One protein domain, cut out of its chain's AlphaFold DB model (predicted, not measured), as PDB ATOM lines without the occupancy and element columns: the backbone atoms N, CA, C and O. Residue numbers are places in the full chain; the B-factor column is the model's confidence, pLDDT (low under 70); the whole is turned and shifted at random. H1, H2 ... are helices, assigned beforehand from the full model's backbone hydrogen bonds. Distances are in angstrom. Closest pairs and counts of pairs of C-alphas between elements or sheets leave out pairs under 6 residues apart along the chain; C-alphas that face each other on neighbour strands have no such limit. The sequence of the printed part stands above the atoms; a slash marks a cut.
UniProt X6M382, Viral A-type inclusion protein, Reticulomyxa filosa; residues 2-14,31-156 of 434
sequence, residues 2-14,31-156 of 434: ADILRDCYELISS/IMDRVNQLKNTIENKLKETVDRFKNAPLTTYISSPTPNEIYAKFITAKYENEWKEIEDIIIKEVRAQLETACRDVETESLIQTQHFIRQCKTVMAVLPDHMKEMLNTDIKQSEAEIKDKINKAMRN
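What this domain is: This is residues 2 to 14 and 31 to 156 of the 434 residues of the protein "Viral A-type inclusion protein" of Reticulomyxa filosa (UniProt X6M382). A long rod of nearly aligned helices has an up-and-down bundle of H4, H5 and H6, with H3 packed on the first turn of H4. H2 overlaps H4 partway and runs past it, with H1 near H2. The printed part has 139 residues, 115 of them in six named helices in the order H1 to H6, with no named strand; the class is all helix, and the whole is loose, with a radius of gyration of the C-alphas of 20.0 A and spans of 75 by 23 by 20 A.

How they stand to each other: H1, residues 2 to 13, is close to but not clearly touching H2, residues 31 to 54. Residues 46 to 54 of H2 touch H4, residues 80 to 104, the closest C-alphas being Val 50 and Ile 86, 6.0 A. H3, residues 67 to 76, and H4 form a hairpin. H5, residues 110 to 125, forms hairpins with H4 and with H6, residues 129 to 156. O i to N i+4 pairs are within hydrogen-bond range throughout H1, H3, H4 and H5, 19 of 20 in H2 and 22 of 24 in H6.

Where its parts are: H1 begins at C-alpha 2 (-71.960, 453.729, -46.333); H6, 40.6 A long, ends at C-alpha 156 (-100.789, 402.941, -48.758).

The domain as a whole: Residues 15 to 30 are not printed, leaving 14.9 A between C-alphas 14 and 31. Residues 2 to 14 are under 70 in pLDDT.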
ATOM      1  N   ALA A   2     -72.624 452.700 -45.521       33.84
ATOM      2  CA  ALA A   2     -71.960 453.729 -46.333       33.84
ATOM      3  C   ALA A   2     -72.396 455.127 -45.859       33.84
ATOM      4  O   ALA A   2     -71.557 456.000 -45.752       33.84
ATOM      5  N   ASP A   3     -73.653 455.274 -45.421       39.22
ATOM      6  CA  ASP A   3     -74.161 456.426 -44.653       39.22
ATOM      7  C   ASP A   3     -73.488 456.590 -43.295       39.22
ATOM      8  O   ASP A   3     -73.225 457.695 -42.902       39.22
ATOM      9  N   ILE A   4     -73.118 455.516 -42.593       42.59
ATOM     10  CA  ILE A   4     -72.474 455.643 -41.275       42.59
ATOM     11  C   ILE A   4     -71.042 456.150 -41.458       42.59
ATOM     12  O   ILE A   4     -70.631 457.069 -40.767       42.59
ATOM     13  N   LEU A   5     -70.299 455.616 -42.434       40.50
ATOM     14  CA  LEU A   5     -68.968 456.117 -42.781       40.50
ATOM     15  C   LEU A   5     -69.017 457.496 -43.459       40.50
ATOM     16  O   LEU A   5     -68.114 458.290 -43.224       40.50
ATOM     17  N   ARG A   6     -70.058 457.794 -44.249       42.16
ATOM     18  CA  ARG A   6     -70.311 459.096 -44.890       42.16
ATOM     19  C   ARG A   6     -70.720 460.160 -43.877       42.16
ATOM     20  O   ARG A   6     -70.109 461.213 -43.891       42.16
ATOM     21  N   ASP A   7     -71.630 459.863 -42.960       42.84
ATOM     22  CA  ASP A   7     -72.039 460.745 -41.864       42.84
ATOM     23  C   ASP A   7     -70.867 460.954 -40.895       42.84
ATOM     24  O   ASP A   7     -70.631 462.075 -40.450       42.84
ATOM     25  N   CYS A   8     -70.043 459.921 -40.644       42.25
ATOM     26  CA  CYS A   8     -68.761 460.082 -39.944       42.25
ATOM     27  C   CYS A   8     -67.814 461.026 -40.703       42.25
ATOM     28  O   CYS A   8     -67.202 461.898 -40.091       42.25
ATOM     29  N   TYR A   9     -67.676 460.867 -42.025       41.56
ATOM     30  CA  TYR A   9     -66.795 461.699 -42.851       41.56
ATOM     31  C   TYR A   9     -67.294 463.145 -42.978       41.56
ATOM     32  O   TYR A   9     -66.480 464.065 -42.928       41.56
ATOM     33  N   GLU A  10     -68.603 463.368 -43.098       40.59
ATOM     34  CA  GLU A  10     -69.225 464.694 -43.171       40.59
ATOM     35  C   GLU A  10     -69.132 465.425 -41.826       40.59
ATOM     36  O   GLU A  10     -68.706 466.578 -41.802       40.59
ATOM     37  N   LEU A  11     -69.355 464.747 -40.691       43.22
ATOM     38  CA  LEU A  11     -69.106 465.312 -39.355       43.22
ATOM     39  C   LEU A  11     -67.629 465.672 -39.125       43.22
ATOM     40  O   LEU A  11     -67.331 466.654 -38.440       43.22
ATOM     41  N   ILE A  12     -66.689 464.917 -39.699       42.31
ATOM     42  CA  ILE A  12     -65.254 465.242 -39.652       42.31
ATOM     43  C   ILE A  12     -64.927 466.425 -40.585       42.31
ATOM     44  O   ILE A  12     -64.102 467.272 -40.233       42.31
ATOM     45  N   SER A  13     -65.582 466.521 -41.747       40.38
ATOM     46  CA  SER A  13     -65.318 467.540 -42.772       40.38
ATOM     47  C   SER A  13     -65.910 468.914 -42.425       40.38
ATOM     48  O   SER A  13     -65.214 469.926 -42.539       40.38
ATOM     49  N   SER A  14     -67.135 468.969 -41.884       41.06
ATOM     50  CA  SER A  14     -67.808 470.209 -41.452       41.06
ATOM     51  C   SER A  14     -67.147 470.901 -40.250       41.06
ATOM     52  O   SER A  14     -67.504 472.022 -39.906       41.06
ATOM     53  N   ILE A  31     -63.797 466.374 -27.264       71.94
ATOM     54  CA  ILE A  31     -63.417 465.217 -28.093       71.94
ATOM     55  C   ILE A  31     -63.943 463.910 -27.482       71.94
ATOM     56  O   ILE A  31     -64.428 463.054 -28.219       71.94
ATOM     57  N   MET A  32     -63.863 463.746 -26.158       73.81
ATOM     58  CA  MET A  32     -64.348 462.541 -25.479       73.81
ATOM     59  C   MET A  32     -65.872 462.403 -25.594       73.81
ATOM     60  O   MET A  32     -66.366 461.319 -25.896       73.81
ATOM     61  N   ASP A  33     -66.611 463.503 -25.441       77.75
ATOM     62  CA  ASP A  33     -68.067 463.542 -25.596       77.75
ATOM     63  C   ASP A  33     -68.488 463.181 -27.025       77.75
ATOM     64  O   ASP A  33     -69.416 462.398 -27.224       77.75
ATOM     65  N   ARG A  34     -67.744 463.658 -28.032       74.69
ATOM     66  CA  ARG A  34     -67.946 463.286 -29.441       74.69
ATOM     67  C   ARG A  34     -67.665 461.813 -29.717       74.69
ATOM     68  O   ARG A  34     -68.433 461.168 -30.425       74.69
ATOM     69  N   VAL A  35     -66.582 461.269 -29.161       76.69
ATOM     70  CA  VAL A  35     -66.259 459.838 -29.279       76.69
ATOM     71  C   VAL A  35     -67.352 458.989 -28.628       76.69
ATOM     72  O   VAL A  35     -67.779 457.997 -29.214       76.69
ATOM     73  N   ASN A  36     -67.862 459.407 -27.467       79.94
ATOM     74  CA  ASN A  36     -68.963 458.729 -26.785       79.94
ATOM     75  C   ASN A  36     -70.273 458.801 -27.587       79.94
ATOM     76  O   ASN A  36     -70.954 457.787 -27.727       79.94
ATOM     77  N   GLN A  37     -70.612 459.954 -28.172       84.62
ATOM     78  CA  GLN A  37     -71.775 460.079 -29.060       84.62
ATOM     79  C   GLN A  37     -71.656 459.184 -30.296       84.62
ATOM     80  O   GLN A  37     -72.626 458.526 -30.678       84.62
ATOM     81  N   LEU A  38     -70.469 459.129 -30.905       80.00
ATOM     82  CA  LEU A  38     -70.227 458.287 -32.071       80.00
ATOM     83  C   LEU A  38     -70.355 456.804 -31.715       80.00
ATOM     84  O   LEU A  38     -71.031 456.059 -32.422       80.00
ATOM     85  N   LYS A  39     -69.772 456.396 -30.583       81.12
ATOM     86  CA  LYS A  39     -69.894 455.039 -30.049       81.12
ATOM     87  C   LYS A  39     -71.361 454.653 -29.836       81.12
ATOM     88  O   LYS A  39     -71.796 453.645 -30.379       81.12
ATOM     89  N   ASN A  40     -72.135 455.490 -29.145       86.69
ATOM     90  CA  ASN A  40     -73.558 455.232 -28.897       86.69
ATOM     91  C   ASN A  40     -74.370 455.154 -30.200       86.69
ATOM     92  O   ASN A  40     -75.271 454.331 -30.326       86.69
ATOM     93  N   THR A  41     -74.050 455.995 -31.188       86.88
ATOM     94  CA  THR A  41     -74.719 455.975 -32.500       86.88
ATOM     95  C   THR A  41     -74.451 454.665 -33.241       86.88
ATOM     96  O   THR A  41     -75.370 454.078 -33.812       86.88
ATOM     97  N   ILE A  42     -73.206 454.183 -33.201       82.50
ATOM     98  CA  ILE A  42     -72.814 452.902 -33.795       82.50
ATOM     99  C   ILE A  42     -73.518 451.742 -33.079       82.50
ATOM    100  O   ILE A  42     -74.144 450.924 -33.749       82.50
ATOM    101  N   GLU A  43     -73.479 451.701 -31.744       85.50
ATOM    102  CA  GLU A  43     -74.139 450.664 -30.934       85.50
ATOM    103  C   GLU A  43     -75.653 450.613 -31.201       85.50
ATOM    104  O   GLU A  43     -76.205 449.537 -31.436       85.50
ATOM    105  N   ASN A  44     -76.317 451.771 -31.268       87.94
ATOM    106  CA  ASN A  44     -77.738 451.845 -31.608       87.94
ATOM    107  C   ASN A  44     -78.016 451.306 -33.015       87.94
ATOM    108  O   ASN A  44     -78.950 450.528 -33.195       87.94
ATOM    109  N   LYS A  45     -77.193 451.652 -34.016       85.19
ATOM    110  CA  LYS A  45     -77.406 451.156 -35.384       85.19
ATOM    111  C   LYS A  45     -77.125 449.669 -35.549       85.19
ATOM    112  O   LYS A  45     -77.799 449.017 -36.350       85.19
ATOM    113  N   LEU A  46     -76.149 449.132 -34.819       86.06
ATOM    114  CA  LEU A  46     -75.895 447.693 -34.758       86.06
ATOM    115  C   LEU A  46     -77.108 446.973 -34.175       86.06
ATOM    116  O   LEU A  46     -77.635 446.062 -34.810       86.06
ATOM    117  N   LYS A  47     -77.623 447.463 -33.043       88.19
ATOM    118  CA  LYS A  47     -78.822 446.918 -32.406       88.19
ATOM    119  C   LYS A  47     -80.042 446.969 -33.325       88.19
ATOM    120  O   LYS A  47     -80.690 445.949 -33.517       88.19
ATOM    121  N   GLU A  48     -80.306 448.103 -33.971       87.19
ATOM    122  CA  GLU A  48     -81.392 448.226 -34.956       87.19
ATOM    123  C   GLU A  48     -81.235 447.247 -36.129       87.19
ATOM    124  O   GLU A  48     -82.223 446.722 -36.645       87.19
ATOM    125  N   THR A  49     -79.996 446.992 -36.564       85.62
ATOM    126  CA  THR A  49     -79.717 446.031 -37.639       85.62
ATOM    127  C   THR A  49     -80.026 444.608 -37.190       85.62
ATOM    128  O   THR A  49     -80.665 443.881 -37.942       85.62
ATOM    129  N   VAL A  50     -79.633 444.221 -35.975       86.56
ATOM    130  CA  VAL A  50     -79.963 442.913 -35.384       86.56
ATOM    131  C   VAL A  50     -81.477 442.772 -35.175       86.56
ATOM    132  O   VAL A  50     -82.069 441.760 -35.554       86.56
ATOM    133  N   ASP A  51     -82.135 443.800 -34.634       87.00
ATOM    134  CA  ASP A  51     -83.574 443.796 -34.349       87.00
ATOM    135  C   ASP A  51     -84.424 443.674 -35.627       87.00
ATOM    136  O   ASP A  51     -85.500 443.072 -35.596       87.00
ATOM    137  N   ARG A  52     -83.914 444.148 -36.776       85.31
ATOM    138  CA  ARG A  52     -84.527 443.908 -38.095       85.31
ATOM    139  C   ARG A  52     -84.654 442.416 -38.412       85.31
ATOM    140  O   ARG A  52     -85.599 442.052 -39.098       85.31
ATOM    141  N   PHE A  53     -83.740 441.565 -37.948       86.75
ATOM    142  CA  PHE A  53     -83.808 440.120 -38.186       86.75
ATOM    143  C   PHE A  53     -84.681 439.398 -37.159       86.75
ATOM    144  O   PHE A  53     -85.379 438.463 -37.520       86.75
ATOM    145  N   LYS A  54     -84.724 439.850 -35.900       85.56
ATOM    146  CA  LYS A  54     -85.482 439.162 -34.834       85.56
ATOM    147  C   LYS A  54     -86.987 439.043 -35.089       85.56
ATOM    148  O   LYS A  54     -87.589 438.075 -34.648       85.56
ATOM    149  N   ASN A  55     -87.588 440.029 -35.755       78.69
ATOM    150  CA  ASN A  55     -89.046 440.119 -35.913       78.69
ATOM    151  C   ASN A  55     -89.508 440.094 -37.376       78.69
ATOM    152  O   ASN A  55     -90.677 440.361 -37.654       78.69
ATOM    153  N   ALA A  56     -88.604 439.844 -38.323       82.94
ATOM    154  CA  ALA A  56     -88.947 439.887 -39.733       82.94
ATOM    155  C   ALA A  56     -89.307 438.495 -40.270       82.94
ATOM    156  O   ALA A  56     -88.635 437.517 -39.948       82.94
ATOM    157  N   PRO A  57     -90.319 438.389 -41.148       84.62
ATOM    158  CA  PRO A  57     -90.581 437.144 -41.852       84.62
ATOM    159  C   PRO A  57     -89.413 436.812 -42.789       84.62
ATOM    160  O   PRO A  57     -88.784 437.721 -43.339       84.62
ATOM    161  N   LEU A  58     -89.182 435.517 -43.034       83.75
ATOM    162  CA  LEU A  58     -88.081 434.987 -43.861       83.75
ATOM    163  C   LEU A  58     -87.965 435.673 -45.237       83.75
ATOM    164  O   LEU A  58     -86.873 435.911 -45.751       83.75
ATOM    165  N   THR A  59     -89.103 436.052 -45.824       84.81
ATOM    166  CA  THR A  59     -89.206 436.775 -47.104       84.81
ATOM    167  C   THR A  59     -88.585 438.172 -47.078       84.81
ATOM    168  O   THR A  59     -88.314 438.750 -48.125       84.81
ATOM    169  N   THR A  60     -88.323 438.732 -45.903       85.12
ATOM    170  CA  THR A  60     -87.661 440.033 -45.754       85.12
ATOM    171  C   THR A  60     -86.151 439.909 -45.939       85.12
ATOM    172  O   THR A  60     -85.504 440.874 -46.345       85.12
ATOM    173  N   TYR A  61     -85.577 438.726 -45.699       86.00
ATOM    174  CA  TYR A  61     -84.127 438.507 -45.745       86.00
ATOM    175  C   TYR A  61     -83.556 438.570 -47.164       86.00
ATOM    176  O   TYR A  61     -82.372 438.826 -47.343       86.00
ATOM    177  N   ILE A  62     -84.390 438.405 -48.189       87.44
ATOM    178  CA  ILE A  62     -83.979 438.568 -49.591       87.44
ATOM    179  C   ILE A  62     -83.894 440.038 -50.028       87.44
ATOM    180  O   ILE A  62     -83.389 440.328 -51.109       87.44
ATOM    181  N   SER A  63     -84.378 440.975 -49.205       83.50
ATOM    182  CA  SER A  63     -84.395 442.404 -49.530       83.50
ATOM    183  C   SER A  63     -83.088 443.088 -49.130       83.50
ATOM    184  O   SER A  63     -82.602 442.905 -48.014       83.50
ATOM    185  N   SER A  64     -82.556 443.947 -50.004       75.69
ATOM    186  CA  SER A  64     -81.325 444.699 -49.727       75.69
ATOM    187  C   SER A  64     -81.478 445.627 -48.499       75.69
ATOM    188  O   SER A  64     -82.540 446.227 -48.314       75.69
ATOM    189  N   PRO A  65     -80.445 445.776 -47.646       80.19
ATOM    190  CA  PRO A  65     -79.211 444.997 -47.654       80.19
ATOM    191  C   PRO A  65     -79.465 443.545 -47.224       80.19
ATOM    192  O   PRO A  65     -80.103 443.310 -46.194       80.19
ATOM    193  N   THR A  66     -78.962 442.612 -48.033       88.81
ATOM    194  CA  THR A  66     -79.063 441.157 -47.859       88.81
ATOM    195  C   THR A  66     -78.109 440.658 -46.764       88.81
ATOM    196  O   THR A  66     -77.126 441.339 -46.454       88.81
ATOM    197  N   PRO A  67     -78.335 439.459 -46.195       90.56
ATOM    198  CA  PRO A  67     -77.446 438.863 -45.203       90.56
ATOM    199  C   PRO A  67     -75.983 438.814 -45.650       90.56
ATOM    200  O   PRO A  67     -75.110 439.199 -44.881       90.56
ATOM    201  N   ASN A  68     -75.701 438.436 -46.902       92.50
ATOM    202  CA  ASN A  68     -74.331 438.416 -47.419       92.50
ATOM    203  C   ASN A  68     -73.691 439.818 -47.500       92.50
ATOM    204  O   ASN A  68     -72.513 439.991 -47.188       92.50
ATOM    205  N   GLU A  69     -74.465 440.847 -47.859       88.94
ATOM    206  CA  GLU A  69     -73.981 442.235 -47.874       88.94
ATOM    207  C   GLU A  69     -73.716 442.781 -46.464       88.94
ATOM    208  O   GLU A  69     -72.814 443.603 -46.280       88.94
ATOM    209  N   ILE A  70     -74.511 442.362 -45.475       88.62
ATOM    210  CA  ILE A  70     -74.325 442.735 -44.066       88.62
ATOM    211  C   ILE A  70     -73.113 442.009 -43.489       88.62
ATOM    212  O   ILE A  70     -72.262 442.664 -42.891       88.62
ATOM    213  N   TYR A  71     -72.986 440.706 -43.746       91.56
ATOM    214  CA  TYR A  71     -71.835 439.894 -43.358       91.56
ATOM    215  C   TYR A  71     -70.517 440.525 -43.810       91.56
ATOM    216  O   TYR A  71     -69.666 440.843 -42.981       91.56
ATOM    217  N   ALA A  72     -70.379 440.808 -45.111       88.44
ATOM    218  CA  ALA A  72     -69.158 441.394 -45.662       88.44
ATOM    219  C   ALA A  72     -68.769 442.711 -44.960       88.44
ATOM    220  O   ALA A  72     -67.586 442.977 -44.722       88.44
ATOM    221  N   LYS A  73     -69.762 443.528 -44.585       87.12
ATOM    222  CA  LYS A  73     -69.551 444.799 -43.876       87.12
ATOM    223  C   LYS A  73     -69.190 444.596 -42.406       87.12
ATOM    224  O   LYS A  73     -68.261 445.245 -41.932       87.12
ATOM    225  N   PHE A  74     -69.891 443.716 -41.694       88.12
ATOM    226  CA  PHE A  74     -69.653 443.445 -40.273       88.12
ATOM    227  C   PHE A  74     -68.289 442.807 -40.026       88.12
ATOM    228  O   PHE A  74     -67.571 443.261 -39.139       88.12
ATOM    229  N   ILE A  75     -67.880 441.845 -40.858       87.12
ATOM    230  CA  ILE A  75     -66.552 441.227 -40.747       87.12
ATOM    231  C   ILE A  75     -65.443 442.248 -41.017       87.12
ATOM    232  O   ILE A  75     -64.484 442.342 -40.256       87.12
ATOM    233  N   THR A  76     -65.593 443.087 -42.048       87.31
ATOM    234  CA  THR A  76     -64.614 444.152 -42.338       87.31
ATOM    235  C   THR A  76     -64.482 445.140 -41.172       87.31
ATOM    236  O   THR A  76     -63.392 445.645 -40.898       87.31
ATOM    237  N   ALA A  77     -65.585 445.413 -40.474       84.19
ATOM    238  CA  ALA A  77     -65.644 446.350 -39.361       84.19
ATOM    239  C   ALA A  77     -65.391 445.719 -37.975       84.19
ATOM    240  O   ALA A  77     -65.433 446.451 -36.989       84.19
ATOM    241  N   LYS A  78     -65.075 444.414 -37.898       89.94
ATOM    242  CA  LYS A  78     -64.828 443.658 -36.651       89.94
ATOM    243  C   LYS A  78     -66.020 443.633 -35.676       89.94
ATOM    244  O   LYS A  78     -65.855 443.838 -34.474       89.94
ATOM    245  N   TYR A  79     -67.221 443.421 -36.218       89.00
ATOM    246  CA  TYR A  79     -68.472 443.203 -35.473       89.00
ATOM    247  C   TYR A  79     -68.928 441.740 -35.588       89.00
ATOM    248  O   TYR A  79     -70.041 441.433 -36.025       89.00
ATOM    249  N   GLU A  80     -68.030 440.802 -35.274       90.38
ATOM    250  CA  GLU A  80     -68.291 439.364 -35.412       90.38
ATOM    251  C   GLU A  80     -69.378 438.865 -34.449       90.38
ATOM    252  O   GLU A  80     -70.106 437.934 -34.784       90.38
ATOM    253  N   ASN A  81     -69.517 439.485 -33.273       90.19
ATOM    254  CA  ASN A  81     -70.516 439.090 -32.277       90.19
ATOM    255  C   ASN A  81     -71.939 439.410 -32.752       90.19
ATOM    256  O   ASN A  81     -72.822 438.560 -32.674       90.19
ATOM    257  N   GLU A  82     -72.149 440.611 -33.289       89.62
ATOM    258  CA  GLU A  82     -73.430 441.052 -33.838       89.62
ATOM    259  C   GLU A  82     -73.798 440.254 -35.089       89.62
ATOM    260  O   GLU A  82     -74.960 439.896 -35.281       89.62
ATOM    261  N   TRP A  83     -72.809 439.930 -35.932       92.19
ATOM    262  CA  TRP A  83     -73.027 439.013 -37.049       92.19
ATOM    263  C   TRP A  83     -73.471 437.632 -36.563       92.19
ATOM    264  O   TRP A  83     -74.443 437.090 -37.083       92.19
ATOM    265  N   LYS A  84     -72.789 437.077 -35.557       92.94
ATOM    266  CA  LYS A  84     -73.107 435.753 -35.019       92.94
ATOM    267  C   LYS A  84     -74.536 435.680 -34.477       92.94
ATOM    268  O   LYS A  84     -75.220 434.690 -34.703       92.94
ATOM    269  N   GLU A  85     -75.017 436.750 -33.840       93.81
ATOM    270  CA  GLU A  85     -76.415 436.839 -33.404       93.81
ATOM    271  C   GLU A  85     -77.396 436.805 -34.592       93.81
ATOM    272  O   GLU A  85     -78.389 436.079 -34.549       93.81
ATOM    273  N   ILE A  86     -77.114 437.538 -35.678       91.44
ATOM    274  CA  ILE A  86     -77.937 437.515 -36.904       91.44
ATOM    275  C   ILE A  86     -77.915 436.131 -37.563       91.44
ATOM    276  O   ILE A  86     -78.955 435.637 -38.001       91.44
ATOM    277  N   GLU A  87     -76.742 435.507 -37.633       94.19
ATOM    278  CA  GLU A  87     -76.554 434.164 -38.173       94.19
ATOM    279  C   GLU A  87     -77.423 433.141 -37.428       94.19
ATOM    280  O   GLU A  87     -78.208 432.432 -38.065       94.19
ATOM    281  N   ASP A  88     -77.363 433.134 -36.092       93.75
ATOM    282  CA  ASP A  88     -78.162 432.243 -35.247       93.75
ATOM    283  C   ASP A  88     -79.673 432.461 -35.448       93.75
ATOM    284  O   ASP A  88     -80.432 431.490 -35.533       93.75
ATOM    285  N   ILE A  89     -80.122 433.718 -35.580       93.38
ATOM    286  CA  ILE A  89     -81.530 434.056 -35.854       93.38
ATOM    287  C   ILE A  89     -81.984 433.452 -37.186       93.38
ATOM    288  O   ILE A  89     -83.006 432.766 -37.239       93.38
ATOM    289  N   ILE A  90     -81.228 433.682 -38.263       92.75
ATOM    290  CA  ILE A  90     -81.588 433.204 -39.604       92.75
ATOM    291  C   ILE A  90     -81.606 431.673 -39.641       92.75
ATOM    292  O   ILE A  90     -82.556 431.090 -40.164       92.75
ATOM    293  N   ILE A  91     -80.582 431.014 -39.088       93.31
ATOM    294  CA  ILE A  91     -80.494 429.547 -39.067       93.31
ATOM    295  C   ILE A  91     -81.681 428.957 -38.316       93.31
ATOM    296  O   ILE A  91     -82.314 428.021 -38.807       93.31
ATOM    297  N   LYS A  92     -81.990 429.503 -37.136       93.25
ATOM    298  CA  LYS A  92     -83.104 429.033 -36.313       93.25
ATOM    299  C   LYS A  92     -84.434 429.167 -37.049       93.25
ATOM    300  O   LYS A  92     -85.224 428.230 -37.024       93.25
ATOM    301  N   GLU A  93     -84.656 430.284 -37.734       92.56
ATOM    302  CA  GLU A  93     -85.903 430.529 -38.459       92.56
ATOM    303  C   GLU A  93     -86.043 429.624 -39.696       92.56
ATOM    304  O   GLU A  93     -87.103 429.038 -39.920       92.56
ATOM    305  N   VAL A  94     -84.965 429.435 -40.470       93.94
ATOM    306  CA  VAL A  94     -84.962 428.494 -41.604       93.94
ATOM    307  C   VAL A  94     -85.254 427.076 -41.116       93.94
ATOM    308  O   VAL A  94     -86.120 426.405 -41.673       93.94
ATOM    309  N   ARG A  95     -84.584 426.621 -40.049       94.62
ATOM    310  CA  ARG A  95     -84.820 425.289 -39.471       94.62
ATOM    311  C   ARG A  95     -86.247 425.126 -38.961       94.62
ATOM    312  O   ARG A  95     -86.866 424.112 -39.257       94.62
ATOM    313  N   ALA A  96     -86.797 426.132 -38.282       92.88
ATOM    314  CA  ALA A  96     -88.178 426.101 -37.812       92.88
ATOM    315  C   ALA A  96     -89.180 425.946 -38.971       92.88
ATOM    316  O   ALA A  96     -90.118 425.151 -38.871       92.88
ATOM    317  N   GLN A  97     -88.969 426.638 -40.098       92.19
ATOM    318  CA  GLN A  97     -89.818 426.458 -41.281       92.19
ATOM    319  C   GLN A  97     -89.670 425.074 -41.920       92.19
ATOM    320  O   GLN A  97     -90.672 424.482 -42.315       92.19
ATOM    321  N   LEU A  98     -88.448 424.542 -42.009       94.00
ATOM    322  CA  LEU A  98     -88.208 423.194 -42.530       94.00
ATOM    323  C   LEU A  98     -88.871 422.119 -41.656       94.00
ATOM    324  O   LEU A  98     -89.537 421.228 -42.182       94.00
ATOM    325  N   GLU A  99     -88.751 422.234 -40.333       92.38
ATOM    326  CA  GLU A  99     -89.415 421.344 -39.374       92.38
ATOM    327  C   GLU A  99     -90.939 421.430 -39.477       92.38
ATOM    328  O   GLU A  99     -91.618 420.408 -39.405       92.38
ATOM    329  N   THR A 100     -91.482 422.636 -39.659       91.06
ATOM    330  CA  THR A 100     -92.922 422.852 -39.866       91.06
ATOM    331  C   THR A 100     -93.382 422.166 -41.151       91.06
ATOM    332  O   THR A 100     -94.297 421.351 -41.121       91.06
ATOM    333  N   ALA A 101     -92.669 422.377 -42.263       91.62
ATOM    334  CA  ALA A 101     -92.971 421.726 -43.535       91.62
ATOM    335  C   ALA A 101     -92.929 420.190 -43.433       91.62
ATOM    336  O   ALA A 101     -93.800 419.513 -43.977       91.62
ATOM    337  N   CYS A 102     -91.951 419.628 -42.717       90.38
ATOM    338  CA  CYS A 102     -91.858 418.179 -42.522       90.38
ATOM    339  C   CYS A 102     -92.987 417.637 -41.640       90.38
ATOM    340  O   CYS A 102     -93.514 416.561 -41.926       90.38
ATOM    341  N   ARG A 103     -93.355 418.353 -40.575       89.12
ATOM    342  CA  ARG A 103     -94.410 417.955 -39.631       89.12
ATOM    343  C   ARG A 103     -95.790 417.983 -40.273       89.12
ATOM    344  O   ARG A 103     -96.551 417.036 -40.105       89.12
ATOM    345  N   ASP A 104     -96.063 419.024 -41.050       89.12
ATOM    346  CA  ASP A 104     -97.420 419.341 -41.483       89.12
ATOM    347  C   ASP A 104     -97.737 418.815 -42.891       89.12
ATOM    348  O   ASP A 104     -98.865 418.953 -43.352       89.12
ATOM    349  N   VAL A 105     -96.796 418.152 -43.579       90.62
ATOM    350  CA  VAL A 105     -97.006 417.594 -44.936       90.62
ATOM    351  C   VAL A 105     -98.180 416.609 -45.032       90.62
ATOM    352  O   VAL A 105     -98.769 416.447 -46.098       90.62
ATOM    353  N   GLU A 106     -98.525 415.939 -43.933       86.19
ATOM    354  CA  GLU A 106     -99.639 414.985 -43.877       86.19
ATOM    355  C   GLU A 106    -101.003 415.679 -43.708       86.19
ATOM    356  O   GLU A 106    -102.042 415.100 -44.041       86.19
ATOM    357  N   THR A 107    -101.009 416.922 -43.219       84.25
ATOM    358  CA  THR A 107    -102.216 417.688 -42.876       84.25
ATOM    359  C   THR A 107    -102.453 418.892 -43.786       84.25
ATOM    360  O   THR A 107    -103.606 419.227 -44.054       84.25
ATOM    361  N   GLU A 108    -101.401 419.536 -44.284       82.06
ATOM    362  CA  GLU A 108    -101.465 420.679 -45.195       82.06
ATOM    363  C   GLU A 108    -101.430 420.264 -46.671       82.06
ATOM    364  O   GLU A 108    -101.202 419.110 -47.037       82.06
ATOM    365  N   SER A 109    -101.673 421.234 -47.559       79.25
ATOM    366  CA  SER A 109    -101.527 420.999 -48.992       79.25
ATOM    367  C   SER A 109    -100.052 420.838 -49.373       79.25
ATOM    368  O   SER A 109     -99.203 421.641 -48.985       79.25
ATOM    369  N   LEU A 110     -99.748 419.869 -50.242       81.88
ATOM    370  CA  LEU A 110     -98.392 419.669 -50.771       81.88
ATOM    371  C   LEU A 110     -97.814 420.948 -51.409       81.88
ATOM    372  O   LEU A 110     -96.607 421.184 -51.364       81.88
ATOM    373  N   ILE A 111     -98.677 421.792 -51.983       83.94
ATOM    374  CA  ILE A 111     -98.301 423.083 -52.570       83.94
ATOM    375  C   ILE A 111     -97.747 424.031 -51.497       83.94
ATOM    376  O   ILE A 111     -96.720 424.671 -51.728       83.94
ATOM    377  N   GLN A 112     -98.384 424.108 -50.324       84.88
ATOM    378  CA  GLN A 112     -97.889 424.911 -49.199       84.88
ATOM    379  C   GLN A 112     -96.566 424.363 -48.667       84.88
ATOM    380  O   GLN A 112     -95.606 425.123 -48.538       84.88
ATOM    381  N   THR A 113     -96.460 423.046 -48.473       86.50
ATOM    382  CA  THR A 113     -95.206 422.412 -48.042       86.50
ATOM    383  C   THR A 113     -94.056 422.728 -49.005       86.50
ATOM    384  O   THR A 113     -92.979 423.160 -48.588       86.50
ATOM    385  N   GLN A 114     -94.282 422.589 -50.316       87.50
ATOM    386  CA  GLN A 114     -93.283 422.920 -51.339       87.50
ATOM    387  C   GLN A 114     -92.935 424.411 -51.357       87.50
ATOM    388  O   GLN A 114     -91.783 424.779 -51.604       87.50
ATOM    389  N   HIS A 115     -93.911 425.279 -51.091       89.31
ATOM    390  CA  HIS A 115     -93.688 426.711 -50.992       89.31
ATOM    391  C   HIS A 115     -92.743 427.058 -49.830       89.31
ATOM    392  O   HIS A 115     -91.800 427.819 -50.053       89.31
ATOM    393  N   PHE A 116     -92.897 426.451 -48.648       89.81
ATOM    394  CA  PHE A 116     -91.975 426.659 -47.519       89.81
ATOM    395  C   PHE A 116     -90.539 426.229 -47.844       89.81
ATOM    396  O   PHE A 116     -89.595 427.002 -47.651       89.81
ATOM    397  N   ILE A 117     -90.358 425.045 -48.442       91.31
ATOM    398  CA  ILE A 117     -89.033 424.583 -48.892       91.31
ATOM    399  C   ILE A 117     -88.425 425.561 -49.908       91.31
ATOM    400  O   ILE A 117     -87.242 425.912 -49.831       91.31
ATOM    401  N   ARG A 118     -89.230 426.057 -50.854       92.12
ATOM    402  CA  ARG A 118     -88.782 427.027 -51.860       92.12
ATOM    403  C   ARG A 118     -88.385 428.367 -51.237       92.12
ATOM    404  O   ARG A 118     -87.396 428.960 -51.677       92.12
ATOM    405  N   GLN A 119     -89.110 428.841 -50.227       91.62
ATOM    406  CA  GLN A 119     -88.752 430.057 -49.497       91.62
ATOM    407  C   GLN A 119     -87.392 429.901 -48.810       91.62
ATOM    408  O   GLN A 119     -86.515 430.743 -49.013       91.62
ATOM    409  N   CYS A 120     -87.169 428.782 -48.118       93.69
ATOM    410  CA  CYS A 120     -85.889 428.469 -47.480       93.69
ATOM    411  C   CYS A 120     -84.726 428.456 -48.489       93.69
ATOM    412  O   CYS A 120     -83.693 429.082 -48.257       93.69
ATOM    413  N   LYS A 121     -84.913 427.828 -49.660       93.75
ATOM    414  CA  LYS A 121     -83.915 427.826 -50.750       93.75
ATOM    415  C   LYS A 121     -83.607 429.225 -51.283       93.75
ATOM    416  O   LYS A 121     -82.460 429.522 -51.610       93.75
ATOM    417  N   THR A 122     -84.622 430.082 -51.369       93.50
ATOM    418  CA  THR A 122     -84.457 431.456 -51.860       93.50
ATOM    419  C   THR A 122     -83.661 432.298 -50.864       93.50
ATOM    420  O   THR A 122     -82.765 433.034 -51.265       93.50
ATOM    421  N   VAL A 123     -83.932 432.147 -49.564       93.25
ATOM    422  CA  VAL A 123     -83.148 432.806 -48.509       93.25
ATOM    423  C   VAL A 123     -81.714 432.294 -48.500       93.25
ATOM    424  O   VAL A 123     -80.793 433.102 -48.486       93.25
ATOM    425  N   MET A 124     -81.504 430.978 -48.612       94.12
ATOM    426  CA  MET A 124     -80.167 430.381 -48.684       94.12
ATOM    427  C   MET A 124     -79.305 430.996 -49.801       94.12
ATOM    428  O   MET A 124     -78.108 431.204 -49.613       94.12
ATOM    429  N   ALA A 125     -79.897 431.352 -50.946       93.25
ATOM    430  CA  ALA A 125     -79.168 431.940 -52.070       93.25
ATOM    431  C   ALA A 125     -78.490 433.288 -51.744       93.25
ATOM    432  O   ALA A 125     -77.486 433.624 -52.372       93.25
ATOM    433  N   VAL A 126     -78.997 434.037 -50.756       93.81
ATOM    434  CA  VAL A 126     -78.479 435.361 -50.356       93.81
ATOM    435  C   VAL A 126     -77.659 435.339 -49.057       93.81
ATOM    436  O   VAL A 126     -77.323 436.400 -48.525       93.81
ATOM    437  N   LEU A 127     -77.339 434.152 -48.532       94.94
ATOM    438  CA  LEU A 127     -76.512 433.988 -47.333       94.94
ATOM    439  C   LEU A 127     -75.007 433.960 -47.660       94.94
ATOM    440  O   LEU A 127     -74.623 433.714 -48.808       94.94
ATOM    441  N   PRO A 128     -74.140 434.178 -46.662       94.50
ATOM    442  CA  PRO A 128     -72.723 433.826 -46.744       94.50
ATOM    443  C   PRO A 128     -72.493 432.326 -46.937       94.50
ATOM    444  O   PRO A 128     -73.316 431.498 -46.541       94.50
ATOM    445  N   ASP A 129     -71.350 431.971 -47.520       93.88
ATOM    446  CA  ASP A 129     -71.080 430.598 -47.960       93.88
ATOM    447  C   ASP A 129     -71.037 429.580 -46.812       93.88
ATOM    448  O   ASP A 129     -71.581 428.486 -46.957       93.88
ATOM    449  N   HIS A 130     -70.515 429.950 -45.638       91.88
ATOM    450  CA  HIS A 130     -70.487 429.047 -44.480       91.88
ATOM    451  C   HIS A 130     -71.894 428.683 -43.981       91.88
ATOM    452  O   HIS A 130     -72.149 427.535 -43.617       91.88
ATOM    453  N   MET A 131     -72.846 429.622 -44.027       94.81
ATOM    454  CA  MET A 131     -74.248 429.346 -43.691       94.81
ATOM    455  C   MET A 131     -74.941 428.516 -44.775       94.81
ATOM    456  O   MET A 131     -75.780 427.671 -44.455       94.81
ATOM    457  N   LYS A 132     -74.603 428.743 -46.055       94.75
ATOM    458  CA  LYS A 132     -75.148 427.952 -47.170       94.75
ATOM    459  C   LYS A 132     -74.808 426.480 -47.015       94.75
ATOM    460  O   LYS A 132     -75.694 425.649 -47.169       94.75
ATOM    461  N   GLU A 133     -73.552 426.152 -46.721       91.69
ATOM    462  CA  GLU A 133     -73.115 424.759 -46.573       91.69
ATOM    463  C   GLU A 133     -73.883 424.034 -45.464       91.69
ATOM    464  O   GLU A 133     -74.383 422.924 -45.674       91.69
ATOM    465  N   MET A 134     -74.053 424.699 -44.320       90.44
ATOM    466  CA  MET A 134     -74.813 424.172 -43.190       90.44
ATOM    467  C   MET A 134     -76.289 423.944 -43.545       90.44
ATOM    468  O   MET A 134     -76.789 422.828 -43.413       90.44
ATOM    469  N   LEU A 135     -76.982 424.967 -44.053       94.94
ATOM    470  CA  LEU A 135     -78.420 424.885 -44.333       94.94
ATOM    471  C   LEU A 135     -78.753 424.020 -45.554       94.94
ATOM    472  O   LEU A 135     -79.842 423.455 -45.629       94.94
ATOM    473  N   ASN A 136     -77.830 423.859 -46.504       94.12
ATOM    474  CA  ASN A 136     -78.027 422.979 -47.656       94.12
ATOM    475  C   ASN A 136     -78.216 421.516 -47.229       94.12
ATOM    476  O   ASN A 136     -79.002 420.795 -47.844       94.12
ATOM    477  N   THR A 137     -77.520 421.082 -46.175       92.25
ATOM    478  CA  THR A 137     -77.691 419.734 -45.615       92.25
ATOM    479  C   THR A 137     -79.079 419.584 -44.991       92.25
ATOM    480  O   THR A 137     -79.787 418.631 -45.315       92.25
ATOM    481  N   ASP A 138     -79.508 420.569 -44.198       93.88
ATOM    482  CA  ASP A 138     -80.818 420.574 -43.531       93.88
ATOM    483  C   ASP A 138     -81.980 420.587 -44.545       93.88
ATOM    484  O   ASP A 138     -82.942 419.824 -44.420       93.88
ATOM    485  N   ILE A 139     -81.870 421.397 -45.605       94.19
ATOM    486  CA  ILE A 139     -82.861 421.450 -46.691       94.19
ATOM    487  C   ILE A 139     -82.936 420.104 -47.415       94.19
ATOM    488  O   ILE A 139     -84.031 419.585 -47.617       94.19
ATOM    489  N   LYS A 140     -81.793 419.510 -47.791       94.25
ATOM    490  CA  LYS A 140     -81.769 418.208 -48.479       94.25
ATOM    491  C   LYS A 140     -82.387 417.101 -47.632       94.25
ATOM    492  O   LYS A 140     -83.122 416.275 -48.170       94.25
ATOM    493  N   GLN A 141     -82.105 417.091 -46.330       94.12
ATOM    494  CA  GLN A 141     -82.689 416.127 -45.404       94.12
ATOM    495  C   GLN A 141     -84.212 416.287 -45.325       94.12
ATOM    496  O   GLN A 141     -84.939 415.302 -45.443       94.12
ATOM    497  N   SER A 142     -84.693 417.526 -45.217       94.00
ATOM    498  CA  SER A 142     -86.126 417.840 -45.176       94.00
ATOM    499  C   SER A 142     -86.843 417.428 -46.469       94.00
ATOM    500  O   SER A 142     -87.914 416.829 -46.439       94.00
ATOM    501  N   GLU A 143     -86.230 417.683 -47.631       94.00
ATOM    502  CA  GLU A 143     -86.763 417.237 -48.926       94.00
ATOM    503  C   GLU A 143     -86.836 415.711 -49.035       94.00
ATOM    504  O   GLU A 143     -87.804 415.177 -49.581       94.00
ATOM    505  N   ALA A 144     -85.828 415.003 -48.518       94.88
ATOM    506  CA  ALA A 144     -85.820 413.547 -48.493       94.88
ATOM    507  C   ALA A 144     -86.928 412.986 -47.589       94.88
ATOM    508  O   ALA A 144     -87.620 412.056 -48.000       94.88
ATOM    509  N   GLU A 145     -87.142 413.576 -46.409       94.38
ATOM    510  CA  GLU A 145     -88.211 413.175 -45.488       94.38
ATOM    511  C   GLU A 145     -89.604 413.400 -46.094       94.38
ATOM    512  O   GLU A 145     -90.431 412.488 -46.107       94.38
ATOM    513  N   ILE A 146     -89.850 414.583 -46.666       93.00
ATOM    514  CA  ILE A 146     -91.106 414.893 -47.366       93.00
ATOM    515  C   ILE A 146     -91.349 413.885 -48.492       93.00
ATOM    516  O   ILE A 146     -92.450 413.353 -48.635       93.00
ATOM    517  N   LYS A 147     -90.314 413.584 -49.284       93.62
ATOM    518  CA  LYS A 147     -90.411 412.608 -50.371       93.62
ATOM    519  C   LYS A 147     -90.744 411.205 -49.860       93.62
ATOM    520  O   LYS A 147     -91.539 410.517 -50.496       93.62
ATOM    521  N   ASP A 148     -90.161 410.772 -48.744       94.50
ATOM    522  CA  ASP A 148     -90.471 409.466 -48.157       94.50
ATOM    523  C   ASP A 148     -91.927 409.385 -47.675       94.50
ATOM    524  O   ASP A 148     -92.621 408.418 -47.994       94.50
ATOM    525  N   LYS A 149     -92.433 410.441 -47.022       93.19
ATOM    526  CA  LYS A 149     -93.845 410.535 -46.605       93.19
ATOM    527  C   LYS A 149     -94.804 410.467 -47.794       93.19
ATOM    528  O   LYS A 149     -95.767 409.704 -47.755       93.19
ATOM    529  N   ILE A 150     -94.499 411.173 -48.886       92.38
ATOM    530  CA  ILE A 150     -95.270 411.086 -50.139       92.38
ATOM    531  C   ILE A 150     -95.243 409.658 -50.693       92.38
ATOM    532  O   ILE A 150     -96.293 409.093 -50.984       92.38
ATOM    533  N   ASN A 151     -94.065 409.033 -50.792       94.50
ATOM    534  CA  ASN A 151     -93.948 407.661 -51.296       94.50
ATOM    535  C   ASN A 151     -94.707 406.654 -50.421       94.50
ATOM    536  O   ASN A 151     -95.289 405.699 -50.937       94.50
ATOM    537  N   LYS A 152     -94.700 406.843 -49.100       95.50
ATOM    538  CA  LYS A 152     -95.474 406.027 -48.164       95.50
ATOM    539  C   LYS A 152     -96.975 406.190 -48.412       95.50
ATOM    540  O   LYS A 152     -97.648 405.179 -48.574       95.50
ATOM    541  N   ALA A 153     -97.468 407.423 -48.524       94.81
ATOM    542  CA  ALA A 153     -98.872 407.691 -48.831       94.81
ATOM    543  C   ALA A 153     -99.300 407.068 -50.172       94.81
ATOM    544  O   ALA A 153    -100.357 406.447 -50.254       94.81
ATOM    545  N   MET A 154     -98.441 407.143 -51.196       94.56
ATOM    546  CA  MET A 154     -98.655 406.483 -52.491       94.56
ATOM    547  C   MET A 154     -98.807 404.971 -52.373       94.56
ATOM    548  O   MET A 154     -99.727 404.414 -52.970       94.56
ATOM    549  N   ARG A 155     -97.925 404.311 -51.611       96.50
ATOM    550  CA  ARG A 155     -98.001 402.861 -51.384       96.50
ATOM    551  C   ARG A 155     -99.263 402.473 -50.619       96.50
ATOM    552  O   ARG A 155     -99.933 401.534 -51.025       96.50
ATOM    553  N   ASN A 156     -99.599 403.212 -49.563       96.12
ATOM    554  CA  ASN A 156    -100.789 402.941 -48.758       96.12
ATOM    555  C   ASN A 156    -102.072 403.084 -49.591       96.12
ATOM    556  O   ASN A 156    -102.947 402.225 -49.531       96.12
TER     557      ASN A 156